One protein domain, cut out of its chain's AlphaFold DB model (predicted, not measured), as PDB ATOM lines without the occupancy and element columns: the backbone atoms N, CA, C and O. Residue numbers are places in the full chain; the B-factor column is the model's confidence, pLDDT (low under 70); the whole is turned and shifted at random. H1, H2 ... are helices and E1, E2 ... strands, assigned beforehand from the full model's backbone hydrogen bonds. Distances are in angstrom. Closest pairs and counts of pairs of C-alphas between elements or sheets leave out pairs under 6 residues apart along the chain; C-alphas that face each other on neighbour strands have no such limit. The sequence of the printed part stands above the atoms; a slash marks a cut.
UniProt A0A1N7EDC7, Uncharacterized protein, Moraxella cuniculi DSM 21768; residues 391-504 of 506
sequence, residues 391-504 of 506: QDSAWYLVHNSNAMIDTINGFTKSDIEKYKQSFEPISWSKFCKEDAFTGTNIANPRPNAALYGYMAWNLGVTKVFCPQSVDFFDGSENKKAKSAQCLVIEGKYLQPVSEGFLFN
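AT A GLANCE: This is residues 391 to 504 of the 506 residues of an uncharacterized protein of Moraxella cuniculi DSM 21768 (UniProt A0A1N7EDC7). Amid little regular structure, a strongly twisted sheet of five strands curls like part of a barrel; H1 packs on one face, and a loop within residues 423 to 449 folds back to make the longest axis. The printed 114 residues, 45 in named elements, mix helices and strands: E1 H1 E2 E3 H2 E4 E5 H3, the antiparallel sheet running E4 E3 E2 E1 E5. It is only just compact, close to loose: radius of gyration of the C-alphas 15.5 A, spans 47 by 43 by 25 A.

IN THESE COORDINATES: E1, residues 394 to 398, begins at C-alpha (-13.299, 3.383, 15.645). H1, 413 to 422, is 15.1 A long, E2, 450 to 455, 14.7 A, and E3, 462 to 467, 16.4 A. H2 is 479 to 483, E4 487 to 490, E5 494 to 497; H3, 499 to 503, ends at C-alpha (-0.397, 3.427, 11.981).

HOW THE PARTS SIT: Within hydrogen-bond range are N 397 and O 495 of E1 and E5, 2.8 A, and N 454 and O 466 of the hairpin E2 and E3, 2.9 A. H1 is on the sheet, height 8.7 A; C-alphas Lys 420 and Leu 451 are its closest to E2, 6.1 A. H2 and H3 only graze the sheet. Every O i to N i+4 pair is within range in H2 and H3, 4 of 6 in H1.

THE WHOLE: The farthest C-alphas, Phe 437 and Gly 460, are 48.9 A apart. The printed part has no cut; links E1 to H1, H1 to E2 and E3 to H2 are long. pLDDT is under 70 at 400 to 408, 429 to 449, 500 and 502 to 504.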
ATOM      1  N   GLN A 391     -18.894   9.812  18.979       89.06
ATOM      2  CA  GLN A 391     -17.719   9.988  19.837       89.06
ATOM      3  C   GLN A 391     -16.944   8.682  20.094       89.06
ATOM      4  O   GLN A 391     -15.750   8.757  20.362       89.06
ATOM      5  N   ASP A 392     -17.584   7.517  19.966       90.56
ATOM      6  CA  ASP A 392     -16.961   6.192  20.101       90.56
ATOM      7  C   ASP A 392     -16.484   5.619  18.752       90.56
ATOM      8  O   ASP A 392     -16.165   4.435  18.669       90.56
ATOM      9  N   SER A 393     -16.468   6.419  17.677       90.44
ATOM     10  CA  SER A 393     -16.062   5.925  16.356       90.44
ATOM     11  C   SER A 393     -14.674   5.284  16.400       90.44
ATOM     12  O   SER A 393     -13.751   5.826  17.007       90.44
ATOM     13  N   ALA A 394     -14.527   4.159  15.712       90.38
ATOM     14  CA  ALA A 394     -13.299   3.383  15.645       90.38
ATOM     15  C   ALA A 394     -13.004   2.949  14.205       90.38
ATOM     16  O   ALA A 394     -13.803   3.149  13.283       90.38
ATOM     17  N   TRP A 395     -11.827   2.359  14.006       88.69
ATOM     18  CA  TRP A 395     -11.421   1.822  12.717       88.69
ATOM     19  C   TRP A 395     -11.901   0.386  12.517       88.69
ATOM     20  O   TRP A 395     -11.703  -0.480  13.371       88.69
ATOM     21  N   TYR A 396     -12.454   0.127  11.335       89.25
ATOM     22  CA  TYR A 396     -12.945  -1.184  10.930       89.25
ATOM     23  C   TYR A 396     -12.408  -1.563   9.558       89.25
ATOM     24  O   TYR A 396     -12.521  -0.791   8.609       89.25
ATOM     25  N   LEU A 397     -11.860  -2.767   9.431       86.88
ATOM     26  CA  LEU A 397     -11.553  -3.354   8.133       86.88
ATOM     27  C   LEU A 397     -12.803  -4.006   7.560       86.88
ATOM     28  O   LEU A 397     -13.428  -4.844   8.211       86.88
ATOM     29  N   VAL A 398     -13.123  -3.645   6.321       83.81
ATOM     30  CA  VAL A 398     -14.132  -4.335   5.522       83.81
ATOM     31  C   VAL A 398     -13.428  -5.439   4.744       83.81
ATOM     32  O   VAL A 398     -12.693  -5.157   3.796       83.81
ATOM     33  N   HIS A 399     -13.610  -6.695   5.146       75.94
ATOM     34  CA  HIS A 399     -12.939  -7.829   4.509       75.94
ATOM     35  C   HIS A 399     -13.939  -8.847   3.959       75.94
ATOM     36  O   HIS A 399     -14.991  -9.097   4.543       75.94
ATOM     37  N   ASN A 400     -13.591  -9.470   2.831       68.25
ATOM     38  CA  ASN A 400     -14.315 -10.629   2.324       68.25
ATOM     39  C   ASN A 400     -13.655 -11.902   2.860       68.25
ATOM     40  O   ASN A 400     -12.492 -12.160   2.558       68.25
ATOM     41  N   SER A 401     -14.372 -12.700   3.651       57.56
ATOM     42  CA  SER A 401     -13.872 -14.004   4.103       57.56
ATOM     43  C   SER A 401     -13.933 -15.088   3.015       57.56
ATOM     44  O   SER A 401     -13.238 -16.092   3.137       57.56
ATOM     45  N   ASN A 402     -14.698 -14.879   1.934       54.88
ATOM     46  CA  ASN A 402     -14.839 -15.819   0.819       54.88
ATOM     47  C   ASN A 402     -14.195 -15.267  -0.461       54.88
ATOM     48  O   ASN A 402     -14.807 -14.520  -1.221       54.88
ATOM     49  N   ALA A 403     -12.966 -15.703  -0.734       54.28
ATOM     50  CA  ALA A 403     -12.110 -15.227  -1.827       54.28
ATOM     51  C   ALA A 403     -12.606 -15.503  -3.268       54.28
ATOM     52  O   ALA A 403     -11.901 -15.165  -4.212       54.28
ATOM     53  N   MET A 404     -13.782 -16.116  -3.469       53.41
ATOM     54  CA  MET A 404     -14.299 -16.440  -4.812       53.41
ATOM     55  C   MET A 404     -15.304 -15.424  -5.375       53.41
ATOM     56  O   MET A 404     -15.675 -15.533  -6.539       53.41
ATOM     57  N   ILE A 405     -15.769 -14.458  -4.578       58.81
ATOM     58  CA  ILE A 405     -16.735 -13.443  -5.020       58.81
ATOM     59  C   ILE A 405     -16.096 -12.066  -4.833       58.81
ATOM     60  O   ILE A 405     -15.699 -11.710  -3.731       58.81
ATOM     61  N   ASP A 406     -16.001 -11.269  -5.899       64.19
ATOM     62  CA  ASP A 406     -15.404  -9.920  -5.859       64.19
ATOM     63  C   ASP A 406     -16.277  -8.871  -5.144       64.19
ATOM     64  O   ASP A 406     -15.906  -7.696  -5.065       64.19
ATOM     65  N   THR A 407     -17.437  -9.282  -4.621       67.38
ATOM     66  CA  THR A 407     -18.381  -8.417  -3.913       67.38
ATOM     67  C   THR A 407     -18.527  -8.788  -2.438       67.38
ATOM     68  O   THR A 407     -18.594  -9.958  -2.063       67.38
ATOM     69  N   ILE A 408     -18.603  -7.769  -1.582       68.06
ATOM     70  CA  ILE A 408     -18.877  -7.905  -0.146       68.06
ATOM     71  C   ILE A 408     -20.318  -7.478   0.076       68.06
ATOM     72  O   ILE A 408     -20.634  -6.309  -0.100       68.06
ATOM     73  N   ASN A 409     -21.206  -8.407   0.433       70.06
ATOM     74  CA  ASN A 409     -22.636  -8.111   0.606       70.06
ATOM     75  C   ASN A 409     -23.268  -7.388  -0.613       70.06
ATOM     76  O   ASN A 409     -24.123  -6.522  -0.454       70.06
ATOM     77  N   GLY A 410     -22.797  -7.701  -1.828       70.25
ATOM     78  CA  GLY A 410     -23.213  -7.039  -3.073       70.25
ATOM     79  C   GLY A 410     -22.434  -5.770  -3.453       70.25
ATOM     80  O   GLY A 410     -22.619  -5.288  -4.566       70.25
ATOM     81  N   PHE A 411     -21.539  -5.258  -2.601       75.44
ATOM     82  CA  PHE A 411     -20.699  -4.087  -2.891       75.44
ATOM     83  C   PHE A 411     -19.427  -4.458  -3.652       75.44
ATOM     84  O   PHE A 411     -18.706  -5.371  -3.250       75.44
ATOM     85  N   THR A 412     -19.121  -3.713  -4.711       78.62
ATOM     86  CA  THR A 412     -17.865  -3.822  -5.468       78.62
ATOM     87  C   THR A 412     -16.722  -3.073  -4.773       78.62
ATOM     88  O   THR A 412     -16.940  -2.226  -3.905       78.62
ATOM     89  N   LYS A 413     -15.474  -3.324  -5.189       75.88
ATOM     90  CA  LYS A 413     -14.303  -2.568  -4.700       75.88
ATOM     91  C   LYS A 413     -14.447  -1.054  -4.920       75.88
ATOM     92  O   LYS A 413     -14.108  -0.285  -4.025       75.88
ATOM     93  N   SER A 414     -15.017  -0.634  -6.052       78.44
ATOM     94  CA  SER A 414     -15.291   0.780  -6.345       78.44
ATOM     95  C   SER A 414     -16.332   1.400  -5.408       78.44
ATOM     96  O   SER A 414     -16.206   2.566  -5.041       78.44
ATOM     97  N   ASP A 415     -17.332   0.630  -4.968       78.88
ATOM     98  CA  ASP A 415     -18.320   1.127  -4.001       78.88
ATOM     99  C   ASP A 415     -17.663   1.389  -2.644       78.88
ATOM    100  O   ASP A 415     -17.881   2.434  -2.031       78.88
ATOM    101  N   ILE A 416     -16.792   0.478  -2.201       77.06
ATOM    102  CA  ILE A 416     -16.029   0.630  -0.955       77.06
ATOM    103  C   ILE A 416     -15.122   1.863  -1.031       77.06
ATOM    104  O   ILE A 416     -15.053   2.630  -0.071       77.06
ATOM    105  N   GLU A 417     -14.462   2.101  -2.167       77.25
ATOM    106  CA  GLU A 417     -13.659   3.311  -2.382       77.25
ATOM    107  C   GLU A 417     -14.480   4.596  -2.284       77.25
ATOM    108  O   GLU A 417     -14.028   5.559  -1.666       77.25
ATOM    109  N   LYS A 418     -15.707   4.599  -2.810       81.62
ATOM    110  CA  LYS A 418     -16.625   5.730  -2.665       81.62
ATOM    111  C   LYS A 418     -17.001   5.973  -1.201       81.62
ATOM    112  O   LYS A 418     -16.999   7.117  -0.754       81.62
ATOM    113  N   TYR A 419     -17.264   4.914  -0.432       80.69
ATOM    114  CA  TYR A 419     -17.560   5.041   0.997       80.69
ATOM    115  C   TYR A 419     -16.370   5.565   1.811       80.69
ATOM    116  O   TYR A 419     -16.585   6.303   2.770       80.69
ATOM    117  N   LYS A 420     -15.115   5.278   1.433       78.69
ATOM    118  CA  LYS A 420     -13.934   5.783   2.169       78.69
ATOM    119  C   LYS A 420     -13.943   7.293   2.361       78.69
ATOM    120  O   LYS A 420     -13.555   7.738   3.437       78.69
ATOM    121  N   GLN A 421     -14.383   8.030   1.341       80.19
ATOM    122  CA  GLN A 421     -14.430   9.493   1.354       80.19
ATOM    123  C   GLN A 421     -15.441  10.026   2.378       80.19
ATOM    124  O   GLN A 421     -15.275  11.120   2.901       80.19
ATOM    125  N   SER A 422     -16.502   9.267   2.662       84.50
ATOM    126  CA  SER A 422     -17.532   9.652   3.635       84.50
ATOM    127  C   SER A 422     -17.234   9.149   5.053       84.50
ATOM    128  O   SER A 422     -17.694   9.748   6.018       84.50
ATOM    129  N   PHE A 423     -16.461   8.067   5.187       88.38
ATOM    130  CA  PHE A 423     -16.087   7.434   6.458       88.38
ATOM    131  C   PHE A 423     -14.672   7.833   6.879       88.38
ATOM    132  O   PHE A 423     -13.762   6.994   6.965       88.38
ATOM    133  N   GLU A 424     -14.495   9.132   7.107       83.00
ATOM    134  CA  GLU A 424     -13.259   9.736   7.600       83.00
ATOM    135  C   GLU A 424     -13.444  10.334   8.998       83.00
ATOM    136  O   GLU A 424     -14.542  10.796   9.335       83.00
ATOM    137  N   PRO A 425     -12.386  10.342   9.831       82.56
ATOM    138  CA  PRO A 425     -12.420  11.069  11.088       82.56
ATOM    139  C   PRO A 425     -12.549  12.574  10.829       82.56
ATOM    140  O   PRO A 425     -11.901  13.127   9.943       82.56
ATOM    141  N   ILE A 426     -13.323  13.265  11.669       80.69
ATOM    142  CA  ILE A 426     -13.495  14.728  11.576       80.69
ATOM    143  C   ILE A 426     -12.156  15.456  11.800       80.69
ATOM    144  O   ILE A 426     -11.918  16.532  11.257       80.69
ATOM    145  N   SER A 427     -11.264  14.873  12.603       77.06
ATOM    146  CA  SER A 427      -9.956  15.438  12.941       77.06
ATOM    147  C   SER A 427      -8.851  14.429  12.638       77.06
ATOM    148  O   SER A 427      -8.478  13.612  13.479       77.06
ATOM    149  N   TRP A 428      -8.309  14.518  11.423       72.44
ATOM    150  CA  TRP A 428      -7.153  13.731  10.981       72.44
ATOM    151  C   TRP A 428      -5.871  14.042  11.762       72.44
ATOM    152  O   TRP A 428      -5.024  13.168  11.903       72.44
ATOM    153  N   SER A 429      -5.745  15.246  12.329       64.44
ATOM    154  CA  SER A 429      -4.564  15.666  13.099       64.44
ATOM    155  C   SER A 429      -4.255  14.768  14.299       64.44
ATOM    156  O   SER A 429      -3.108  14.710  14.721       64.44
ATOM    157  N   LYS A 430      -5.242  14.031  14.826       68.19
ATOM    158  CA  LYS A 430      -5.030  13.038  15.891       68.19
ATOM    159  C   LYS A 430      -4.283  11.781  15.428       68.19
ATOM    160  O   LYS A 430      -3.743  11.071  16.265       68.19
ATOM    161  N   PHE A 431      -4.272  11.506  14.125       68.94
ATOM    162  CA  PHE A 431      -3.728  10.281  13.528       68.94
ATOM    163  C   PHE A 431      -2.477  10.525  12.672       68.94
ATOM    164  O   PHE A 431      -1.871   9.576  12.167       68.94
ATOM    165  N   CYS A 432      -2.084  11.789  12.492       64.50
ATOM    166  CA  CYS A 432      -0.866  12.154  11.784       64.50
ATOM    167  C   CYS A 432       0.345  12.082  12.721       64.50
ATOM    168  O   CYS A 432       0.268  12.474  13.884       64.50
ATOM    169  N   LYS A 433       1.480  11.617  12.192       61.69
ATOM    170  CA  LYS A 433       2.784  11.837  12.826       61.69
ATOM    171  C   LYS A 433       3.311  13.183  12.331       61.69
ATOM    172  O   LYS A 433       3.268  13.461  11.133       61.69
ATOM    173  N   GLU A 434       3.766  14.025  13.246       59.59
ATOM    174  CA  GLU A 434       4.434  15.276  12.894       59.59
ATOM    175  C   GLU A 434       5.840  14.937  12.378       59.59
ATOM    176  O   GLU A 434       6.571  14.172  13.011       59.59
ATOM    177  N   ASP A 435       6.195  15.436  11.194       58.06
ATOM    178  CA  ASP A 435       7.545  15.282  10.658       58.06
ATOM    179  C   ASP A 435       8.538  16.002  11.583       58.06
ATOM    180  O   ASP A 435       8.430  17.210  11.812       58.06
ATOM    181  N   ALA A 436       9.518  15.263  12.107       57.38
ATOM    182  CA  ALA A 436      10.513  15.784  13.042       57.38
ATOM    183  C   ALA A 436      11.434  16.866  12.438       57.38
ATOM    184  O   ALA A 436      12.099  17.579  13.189       57.38
ATOM    185  N   PHE A 437      11.497  16.990  11.107       52.22
ATOM    186  CA  PHE A 437      12.350  17.939  10.390       52.22
ATOM    187  C   PHE A 437      11.591  19.132   9.804       52.22
ATOM    188  O   PHE A 437      12.129  20.239   9.797       52.22
ATOM    189  N   THR A 438      10.369  18.937   9.302       62.97
ATOM    190  CA  THR A 438       9.600  20.012   8.644       62.97
ATOM    191  C   THR A 438       8.470  20.577   9.504       62.97
ATOM    192  O   THR A 438       7.914  21.615   9.147       62.97
ATOM    193  N   GLY A 439       8.112  19.924  10.619       60.09
ATOM    194  CA  GLY A 439       6.969  20.315  11.454       60.09
ATOM    195  C   GLY A 439       5.618  20.177  10.741       60.09
ATOM    196  O   GLY A 439       4.623  20.764  11.157       60.09
ATOM    197  N   THR A 440       5.573  19.449   9.621       57.41
ATOM    198  CA  THR A 440       4.344  19.211   8.856       57.41
ATOM    199  C   THR A 440       3.780  17.834   9.174       57.41
ATOM    200  O   THR A 440       4.526  16.865   9.278       57.41
ATOM    201  N   ASN A 441       2.457  17.722   9.271       57.12
ATOM    202  CA  ASN A 441       1.782  16.437   9.450       57.12
ATOM    203  C   ASN A 441       2.033  15.515   8.245       57.12
ATOM    204  O   ASN A 441       1.587  15.817   7.137       57.12
ATOM    205  N   ILE A 442       2.692  14.374   8.463       58.91
ATOM    206  CA  ILE A 442       2.785  13.304   7.469       58.91
ATOM    207  C   ILE A 442       1.451  12.558   7.498       58.91
ATOM    208  O   ILE A 442       1.071  11.970   8.515       58.91
ATOM    209  N   ALA A 443       0.720  12.594   6.384       55.62
ATOM    210  CA  ALA A 443      -0.461  11.762   6.212       55.62
ATOM    211  C   ALA A 443      -0.014  10.295   6.156       55.62
ATOM    212  O   ALA A 443       0.617   9.871   5.187       55.62
ATOM    213  N   ASN A 444      -0.311   9.518   7.200       58.69
ATOM    214  CA  ASN A 444      -0.065   8.080   7.168       58.69
ATOM    215  C   ASN A 444      -0.914   7.447   6.047       58.69
ATOM    216  O   ASN A 444      -2.113   7.740   5.964       58.69
ATOM    217  N   PRO A 445      -0.342   6.581   5.188       57.75
ATOM    218  CA  PRO A 445      -1.106   5.900   4.155       57.75
ATOM    219  C   PRO A 445      -2.151   4.986   4.808       57.75
ATOM    220  O   PRO A 445      -1.832   3.992   5.453       57.75
ATOM    221  N   ARG A 446      -3.428   5.345   4.652       62.47
ATOM    222  CA  ARG A 446      -4.573   4.556   5.120       62.47
ATOM    223  C   ARG A 446      -4.594   3.201   4.400       62.47
ATOM    224  O   ARG A 446      -4.553   3.182   3.169       62.47
ATOM    225  N   PRO A 447      -4.765   2.071   5.105       60.41
ATOM    226  CA  PRO A 447      -4.980   0.789   4.448       60.41
ATOM    227  C   PRO A 447      -6.235   0.806   3.571       60.41
ATOM    228  O   PRO A 447      -7.287   1.314   3.964       60.41
ATOM    229  N   ASN A 448      -6.143   0.197   2.387       59.84
ATOM    230  CA  ASN A 448      -7.148   0.279   1.322       59.84
ATOM    231  C   ASN A 448      -8.547  -0.276   1.665       59.84
ATOM    232  O   ASN A 448      -9.432  -0.183   0.823       59.84
ATOM    233  N   ALA A 449      -8.786  -0.831   2.851       68.69
ATOM    234  CA  ALA A 449     -10.078  -1.405   3.238       68.69
ATOM    235  C   ALA A 449     -10.590  -0.933   4.612       68.69
ATOM    236  O   ALA A 449     -11.575  -1.471   5.112       68.69
ATOM    237  N   ALA A 450      -9.934   0.052   5.237       82.88
ATOM    238  CA  ALA A 450     -10.323   0.547   6.557       82.88
ATOM    239  C   ALA A 450     -11.353   1.681   6.456       82.88
ATOM    240  O   ALA A 450     -11.130   2.638   5.717       82.88
ATOM    241  N   LEU A 451     -12.437   1.627   7.228       89.00
ATOM    242  CA  LEU A 451     -13.445   2.679   7.389       89.00
ATOM    243  C   LEU A 451     -13.470   3.171   8.843       89.00
ATOM    244  O   LEU A 451     -13.308   2.368   9.759       89.00
ATOM    245  N   TYR A 452     -13.666   4.476   9.047       89.25
ATOM    246  CA  TYR A 452     -13.787   5.071  10.381       89.25
ATOM    247  C   TYR A 452     -15.242   5.434  10.670       89.25
ATOM    248  O   TYR A 452     -15.860   6.189   9.915       89.25
ATOM    249  N   GLY A 453     -15.797   4.891  11.746       92.75
ATOM    250  CA  GLY A 453     -17.209   5.066  12.059       92.75
ATOM    251  C   GLY A 453     -17.635   4.300  13.299       92.75
ATOM    252  O   GLY A 453     -16.806   3.762  14.027       92.75
ATOM    253  N   TYR A 454     -18.937   4.258  13.529       92.88
ATOM    254  CA  TYR A 454     -19.546   3.646  14.701       92.88
ATOM    255  C   TYR A 454     -20.788   2.841  14.299       92.88
ATOM    256  O   TYR A 454     -21.374   3.063  13.233       92.88
ATOM    257  N   MET A 455     -21.202   1.887  15.130       90.94
ATOM    258  CA  MET A 455     -22.395   1.073  14.870       90.94
ATOM    259  C   MET A 455     -23.069   0.548  16.137       90.94
ATOM    260  O   MET A 455     -22.638   0.766  17.265       90.94
ATOM    261  N   ALA A 456     -24.155  -0.194  15.942       85.38
ATOM    262  CA  ALA A 456     -24.765  -0.987  16.992       85.38
ATOM    263  C   ALA A 456     -24.231  -2.426  17.009       85.38
ATOM    264  O   ALA A 456     -24.674  -3.286  16.241       85.38
ATOM    265  N   TRP A 457     -23.299  -2.702  17.920       75.69
ATOM    266  CA  TRP A 457     -22.638  -4.003  18.053       75.69
ATOM    267  C   TRP A 457     -23.585  -5.163  18.297       75.69
ATOM    268  O   TRP A 457     -23.387  -6.233  17.733       75.69
ATOM    269  N   ASN A 458     -24.641  -4.962  19.079       71.75
ATOM    270  CA  ASN A 458     -25.472  -6.061  19.569       71.75
ATOM    271  C   ASN A 458     -26.894  -6.037  18.984       71.75
ATOM    272  O   ASN A 458     -27.816  -6.553  19.604       71.75
ATOM    273  N   LEU A 459     -27.100  -5.460  17.791       74.62
ATOM    274  CA  LEU A 459     -28.403  -5.418  17.102       74.62
ATOM    275  C   LEU A 459     -28.466  -6.348  15.881       74.62
ATOM    276  O   LEU A 459     -28.673  -5.912  14.756       74.62
ATOM    277  N   GLY A 460     -28.286  -7.646  16.116       75.88
ATOM    278  CA  GLY A 460     -28.447  -8.681  15.092       75.88
ATOM    279  C   GLY A 460     -27.282  -8.810  14.106       75.88
ATOM    280  O   GLY A 460     -26.240  -8.190  14.285       75.88
ATOM    281  N   VAL A 461     -27.411  -9.667  13.087       82.94
ATOM    282  CA  VAL A 461     -26.307  -9.972  12.147       82.94
ATOM    283  C   VAL A 461     -25.988  -8.783  11.238       82.94
ATOM    284  O   VAL A 461     -24.819  -8.465  11.022       82.94
ATOM    285  N   THR A 462     -27.018  -8.106  10.733       87.19
ATOM    286  CA  THR A 462     -26.874  -6.915   9.892       87.19
ATOM    287  C   THR A 462     -26.652  -5.683  10.756       87.19
ATOM    288  O   THR A 462     -27.443  -5.386  11.646       87.19
ATOM    289  N   LYS A 463     -25.580  -4.949  10.474       88.38
ATOM    290  CA  LYS A 463     -25.180  -3.730  11.167       88.38
ATOM    291  C   LYS A 463     -25.493  -2.516  10.309       88.38
ATOM    292  O   LYS A 463     -25.378  -2.560   9.086       88.38
ATOM    293  N   VAL A 464     -25.847  -1.424  10.975       91.00
ATOM    294  CA  VAL A 464     -25.889  -0.090  10.376       91.00
ATOM    295  C   VAL A 464     -24.631   0.627  10.845       91.00
ATOM    296  O   VAL A 464     -24.538   1.016  12.007       91.00
ATOM    297  N   PHE A 465     -23.642   0.714   9.962       92.62
ATOM    298  CA  PHE A 465     -22.345   1.323  10.220       92.62
ATOM    299  C   PHE A 465     -22.335   2.747   9.671       92.62
ATOM    300  O   PHE A 465     -22.555   2.955   8.481       92.62
ATOM    301  N   CYS A 466     -22.125   3.734  10.535       93.19
ATOM    302  CA  CYS A 466     -22.275   5.148  10.207       93.19
ATOM    303  C   CYS A 466     -20.949   5.903  10.364       93.19
ATOM    304  O   CYS A 466     -20.168   5.581  11.263       93.19
ATOM    305  N   PRO A 467     -20.679   6.909   9.515       93.38
ATOM    306  CA  PRO A 467     -19.485   7.732   9.649       93.38
ATOM    307  C   PRO A 467     -19.607   8.667  10.857       93.38
ATOM    308  O   PRO A 467     -20.710   9.034  11.260       93.38
ATOM    309  N   GLN A 468     -18.471   9.117  11.396       92.00
ATOM    310  CA  GLN A 468     -18.433  10.020  12.558       92.00
ATOM    311  C   GLN A 468     -19.196  11.344  12.334       92.00
ATOM    312  O   GLN A 468     -19.657  11.966  13.286       92.00
ATOM    313  N   SER A 469     -19.333  11.789  11.085       90.06
ATOM    314  CA  SER A 469     -20.048  13.018  10.717       90.06
ATOM    315  C   SER A 469     -21.569  12.933  10.887       90.06
ATOM    316  O   SER A 469     -22.241  13.965  10.917       90.06
ATOM    317  N   VAL A 470     -22.129  11.726  10.985       91.06
ATOM    318  CA  VAL A 470     -23.567  11.506  11.136       91.06
ATOM    319  C   VAL A 470     -23.875  11.283  12.606       91.06
ATOM    320  O   VAL A 470     -23.360  10.352  13.200       91.06
ATOM    321  N   ASP A 471     -24.762  12.095  13.182       90.69
ATOM    322  CA  ASP A 471     -25.300  11.875  14.527       90.69
ATOM    323  C   ASP A 471     -26.827  11.764  14.461       90.69
ATOM    324  O   ASP A 471     -27.494  12.694  14.024       90.69
ATOM    325  N   PHE A 472     -27.419  10.640  14.869       88.44
ATOM    326  CA  PHE A 472     -28.886  10.489  14.901       88.44
ATOM    327  C   PHE A 472     -29.529  11.065  16.168       88.44
ATOM    328  O   PHE A 472     -30.756  11.060  16.289       88.44
ATOM    329  N   PHE A 473     -28.720  11.544  17.111       85.50
ATOM    330  CA  PHE A 473     -29.140  11.955  18.447       85.50
ATOM    331  C   PHE A 473     -28.983  13.457  18.700       85.50
ATOM    332  O   PHE A 473     -29.269  13.918  19.802       85.50
ATOM    333  N   ASP A 474     -28.597  14.221  17.678       84.12
ATOM    334  CA  ASP A 474     -28.454  15.683  17.713       84.12
ATOM    335  C   ASP A 474     -29.792  16.449  17.673       84.12
ATOM    336  O   ASP A 474     -29.811  17.676  17.710       84.12
ATOM    337  N   GLY A 475     -30.920  15.737  17.578       77.62
ATOM    338  CA  GLY A 475     -32.261  16.321  17.513       77.62
ATOM    339  C   GLY A 475     -32.706  16.769  16.116       77.62
ATOM    340  O   GLY A 475     -33.813  17.280  15.980       77.62
ATOM    341  N   SER A 476     -31.906  16.561  15.063       79.81
ATOM    342  CA  SER A 476     -32.300  16.950  13.702       79.81
ATOM    343  C   SER A 476     -33.404  16.042  13.129       79.81
ATOM    344  O   SER A 476     -33.370  14.818  13.299       79.81
ATOM    345  N   GLU A 477     -34.318  16.604  12.337       77.56
ATOM    346  CA  GLU A 477     -35.406  15.834  11.710       77.56
ATOM    347  C   GLU A 477     -35.001  15.090  10.424       77.56
ATOM    348  O   GLU A 477     -35.709  14.181   9.984       77.56
ATOM    349  N   ASN A 478     -33.829  15.382   9.846       86.19
ATOM    350  CA  ASN A 478     -33.368  14.835   8.558       86.19
ATOM    351  C   ASN A 478     -32.854  13.378   8.635       86.19
ATOM    352  O   ASN A 478     -31.856  13.006   8.013       86.19
ATOM    353  N   LYS A 479     -33.569  12.516   9.364       86.62
ATOM    354  CA  LYS A 479     -33.218  11.109   9.627       86.62
ATOM    355  C   LYS A 479     -33.015  10.296   8.350       86.62
ATOM    356  O   LYS A 479     -32.095   9.490   8.281       86.62
ATOM    357  N   LYS A 480     -33.829  10.527   7.313       87.88
ATOM    358  CA  LYS A 480     -33.722   9.810   6.029       87.88
ATOM    359  C   LYS A 480     -32.416  10.127   5.294       87.88
ATOM    360  O   LYS A 480     -31.771   9.215   4.788       87.88
ATOM    361  N   ALA A 481     -32.013  11.399   5.272       88.12
ATOM    362  CA  ALA A 481     -30.762  11.828   4.647       88.12
ATOM    363  C   ALA A 481     -29.539  11.309   5.416       88.12
ATOM    364  O   ALA A 481     -28.572  10.869   4.802       88.12
ATOM    365  N   LYS A 482     -29.609  11.301   6.752       89.88
ATOM    366  CA  LYS A 482     -28.575  10.723   7.624       89.88
ATOM    367  C   LYS A 482     -28.433   9.215   7.426       89.88
ATOM    368  O   LYS A 482     -27.335   8.716   7.227       89.88
ATOM    369  N   SER A 483     -29.556   8.498   7.392       89.50
ATOM    370  CA  SER A 483     -29.592   7.047   7.178       89.50
ATOM    371  C   SER A 483     -28.978   6.627   5.841       89.50
ATOM    372  O   SER A 483     -28.302   5.609   5.777       89.50
ATOM    373  N   ALA A 484     -29.142   7.441   4.792       88.44
ATOM    374  CA  ALA A 484     -28.566   7.176   3.472       88.44
ATOM    375  C   ALA A 484     -27.027   7.260   3.425       88.44
ATOM    376  O   ALA A 484     -26.421   6.737   2.495       88.44
ATOM    377  N   GLN A 485     -26.399   7.920   4.404       89.38
ATOM    378  CA  GLN A 485     -24.937   8.010   4.515       89.38
ATOM    379  C   GLN A 485     -24.331   6.808   5.252       89.38
ATOM    380  O   GLN A 485     -23.119   6.603   5.195       89.38
ATOM    381  N   CYS A 486     -25.153   6.011   5.939       90.94
ATOM    382  CA  CYS A 486     -24.704   4.821   6.643       90.94
ATOM    383  C   CYS A 486     -24.677   3.596   5.723       90.94
ATOM    384  O   CYS A 486     -25.488   3.446   4.809       90.94
ATOM    385  N   LEU A 487     -23.761   2.680   6.014       89.94
ATOM    386  CA  LEU A 487     -23.603   1.401   5.343       89.94
ATOM    387  C   LEU A 487     -24.405   0.323   6.081       89.94
ATOM    388  O   LEU A 487     -24.225   0.117   7.281       89.94
ATOM    389  N   VAL A 488     -25.262  -0.399   5.361       89.19
ATOM    390  CA  VAL A 488     -25.964  -1.577   5.890       89.19
ATOM    391  C   VAL A 488     -25.204  -2.826   5.450       89.19
ATOM    392  O   VAL A 488     -25.203  -3.180   4.272       89.19
ATOM    393  N   ILE A 489     -24.514  -3.476   6.385       86.94
ATOM    394  CA  ILE A 489     -23.593  -4.583   6.098       86.94
ATOM    395  C   ILE A 489     -23.682  -5.667   7.169       86.94
ATOM    396  O   ILE A 489     -23.901  -5.378   8.341       86.94
ATOM    397  N   GLU A 490     -23.511  -6.934   6.795       86.75
ATOM    398  CA  GLU A 490     -23.384  -7.999   7.794       86.75
ATOM    399  C   GLU A 490     -22.113  -7.819   8.633       86.75
ATOM    400  O   GLU A 490     -21.016  -7.643   8.102       86.75
ATOM    401  N   GLY A 491     -22.247  -7.930   9.955       84.19
ATOM    402  CA  GLY A 491     -21.149  -7.700  10.897       84.19
ATOM    403  C   GLY A 491     -19.957  -8.639  10.708       84.19
ATOM    404  O   GLY A 491     -18.846  -8.271  11.059       84.19
ATOM    405  N   LYS A 492     -20.148  -9.813  10.091       85.50
ATOM    406  CA  LYS A 492     -19.063 -10.768   9.798       85.50
ATOM    407  C   LYS A 492     -18.005 -10.237   8.821       85.50
ATOM    408  O   LYS A 492     -16.941 -10.835   8.713       85.50
ATOM    409  N   TYR A 493     -18.319  -9.167   8.089       86.38
ATOM    410  CA  TYR A 493     -17.394  -8.502   7.170       86.38
ATOM    411  C   TYR A 493     -16.693  -7.293   7.802       86.38
ATOM    412  O   TYR A 493     -15.857  -6.676   7.145       86.38
ATOM    413  N   LEU A 494     -17.050  -6.927   9.040       87.38
ATOM    414  CA  LEU A 494     -16.463  -5.815   9.778       87.38
ATOM    415  C   LEU A 494     -15.544  -6.357  10.869       87.38
ATOM    416  O   LEU A 494     -16.000  -6.976  11.829       87.38
ATOM    417  N   GLN A 495     -14.252  -6.066  10.757       87.38
ATOM    418  CA  GLN A 495     -13.271  -6.409  11.781       87.38
ATOM    419  C   GLN A 495     -12.779  -5.134  12.475       87.38
ATOM    420  O   GLN A 495     -12.219  -4.275  11.793       87.38
ATOM    421  N   PRO A 496     -12.950  -4.982  13.803       87.94
ATOM    422  CA  PRO A 496     -12.388  -3.849  14.528       87.94
ATOM    423  C   PRO A 496     -10.863  -3.932  14.516       87.94
ATOM    424  O   PRO A 496     -10.284  -5.009  14.692       87.94
ATOM    425  N   VAL A 497     -10.209  -2.790  14.333       85.50
ATOM    426  CA  VAL A 497      -8.752  -2.715  14.263       85.50
ATOM    427  C   VAL A 497      -8.232  -1.599  15.149       85.50
ATOM    428  O   VAL A 497      -8.751  -0.487  15.158       85.50
ATOM    429  N   SER A 498      -7.182  -1.909  15.911       80.31
ATOM    430  CA  SER A 498      -6.509  -0.915  16.746       80.31
ATOM    431  C   SER A 498      -5.746   0.101  15.896       80.31
ATOM    432  O   SER A 498      -5.148  -0.256  14.882       80.31
ATOM    433  N   GLU A 499      -5.688   1.348  16.357       72.31
ATOM    434  CA  GLU A 499      -4.890   2.408  15.724       72.31
ATOM    435  C   GLU A 499      -3.426   1.987  15.546       72.31
ATOM    436  O   GLU A 499      -2.839   2.202  14.490       72.31
ATOM    437  N   GLY A 500      -2.861   1.292  16.539       69.25
ATOM    438  CA  GLY A 500      -1.501   0.762  16.466       69.25
ATOM    439  C   GLY A 500      -1.288  -0.198  15.294       69.25
ATOM    440  O   GLY A 500      -0.222  -0.183  14.705       69.25
ATOM    441  N   PHE A 501      -2.284  -0.988  14.898       71.69
ATOM    442  CA  PHE A 501      -2.158  -1.876  13.738       71.69
ATOM    443  C   PHE A 501      -2.205  -1.120  12.399       71.69
ATOM    444  O   PHE A 501      -1.615  -1.572  11.427       71.69
ATOM    445  N   LEU A 502      -2.911   0.013  12.330       69.62
ATOM    446  CA  LEU A 502      -3.051   0.794  11.092       69.62
ATOM    447  C   LEU A 502      -1.927   1.814  10.897       69.62
ATOM    448  O   LEU A 502      -1.634   2.176   9.761       69.62
ATOM    449  N   PHE A 503      -1.338   2.302  11.992       65.12
ATOM    450  CA  PHE A 503      -0.397   3.427  11.981       65.12
ATOM    451  C   PHE A 503       0.988   3.098  12.569       65.12
ATOM    452  O   PHE A 503       1.894   3.937  12.486       65.12
ATOM    453  N   ASN A 504       1.188   1.898  13.135       57.47
ATOM    454  CA  ASN A 504       2.527   1.355  13.376       57.47
ATOM    455  C   ASN A 504       2.861   0.300  12.324       57.47
ATOM    456  O   ASN A 504       2.707  -0.898  12.554       57.47
TER     457      ASN A 504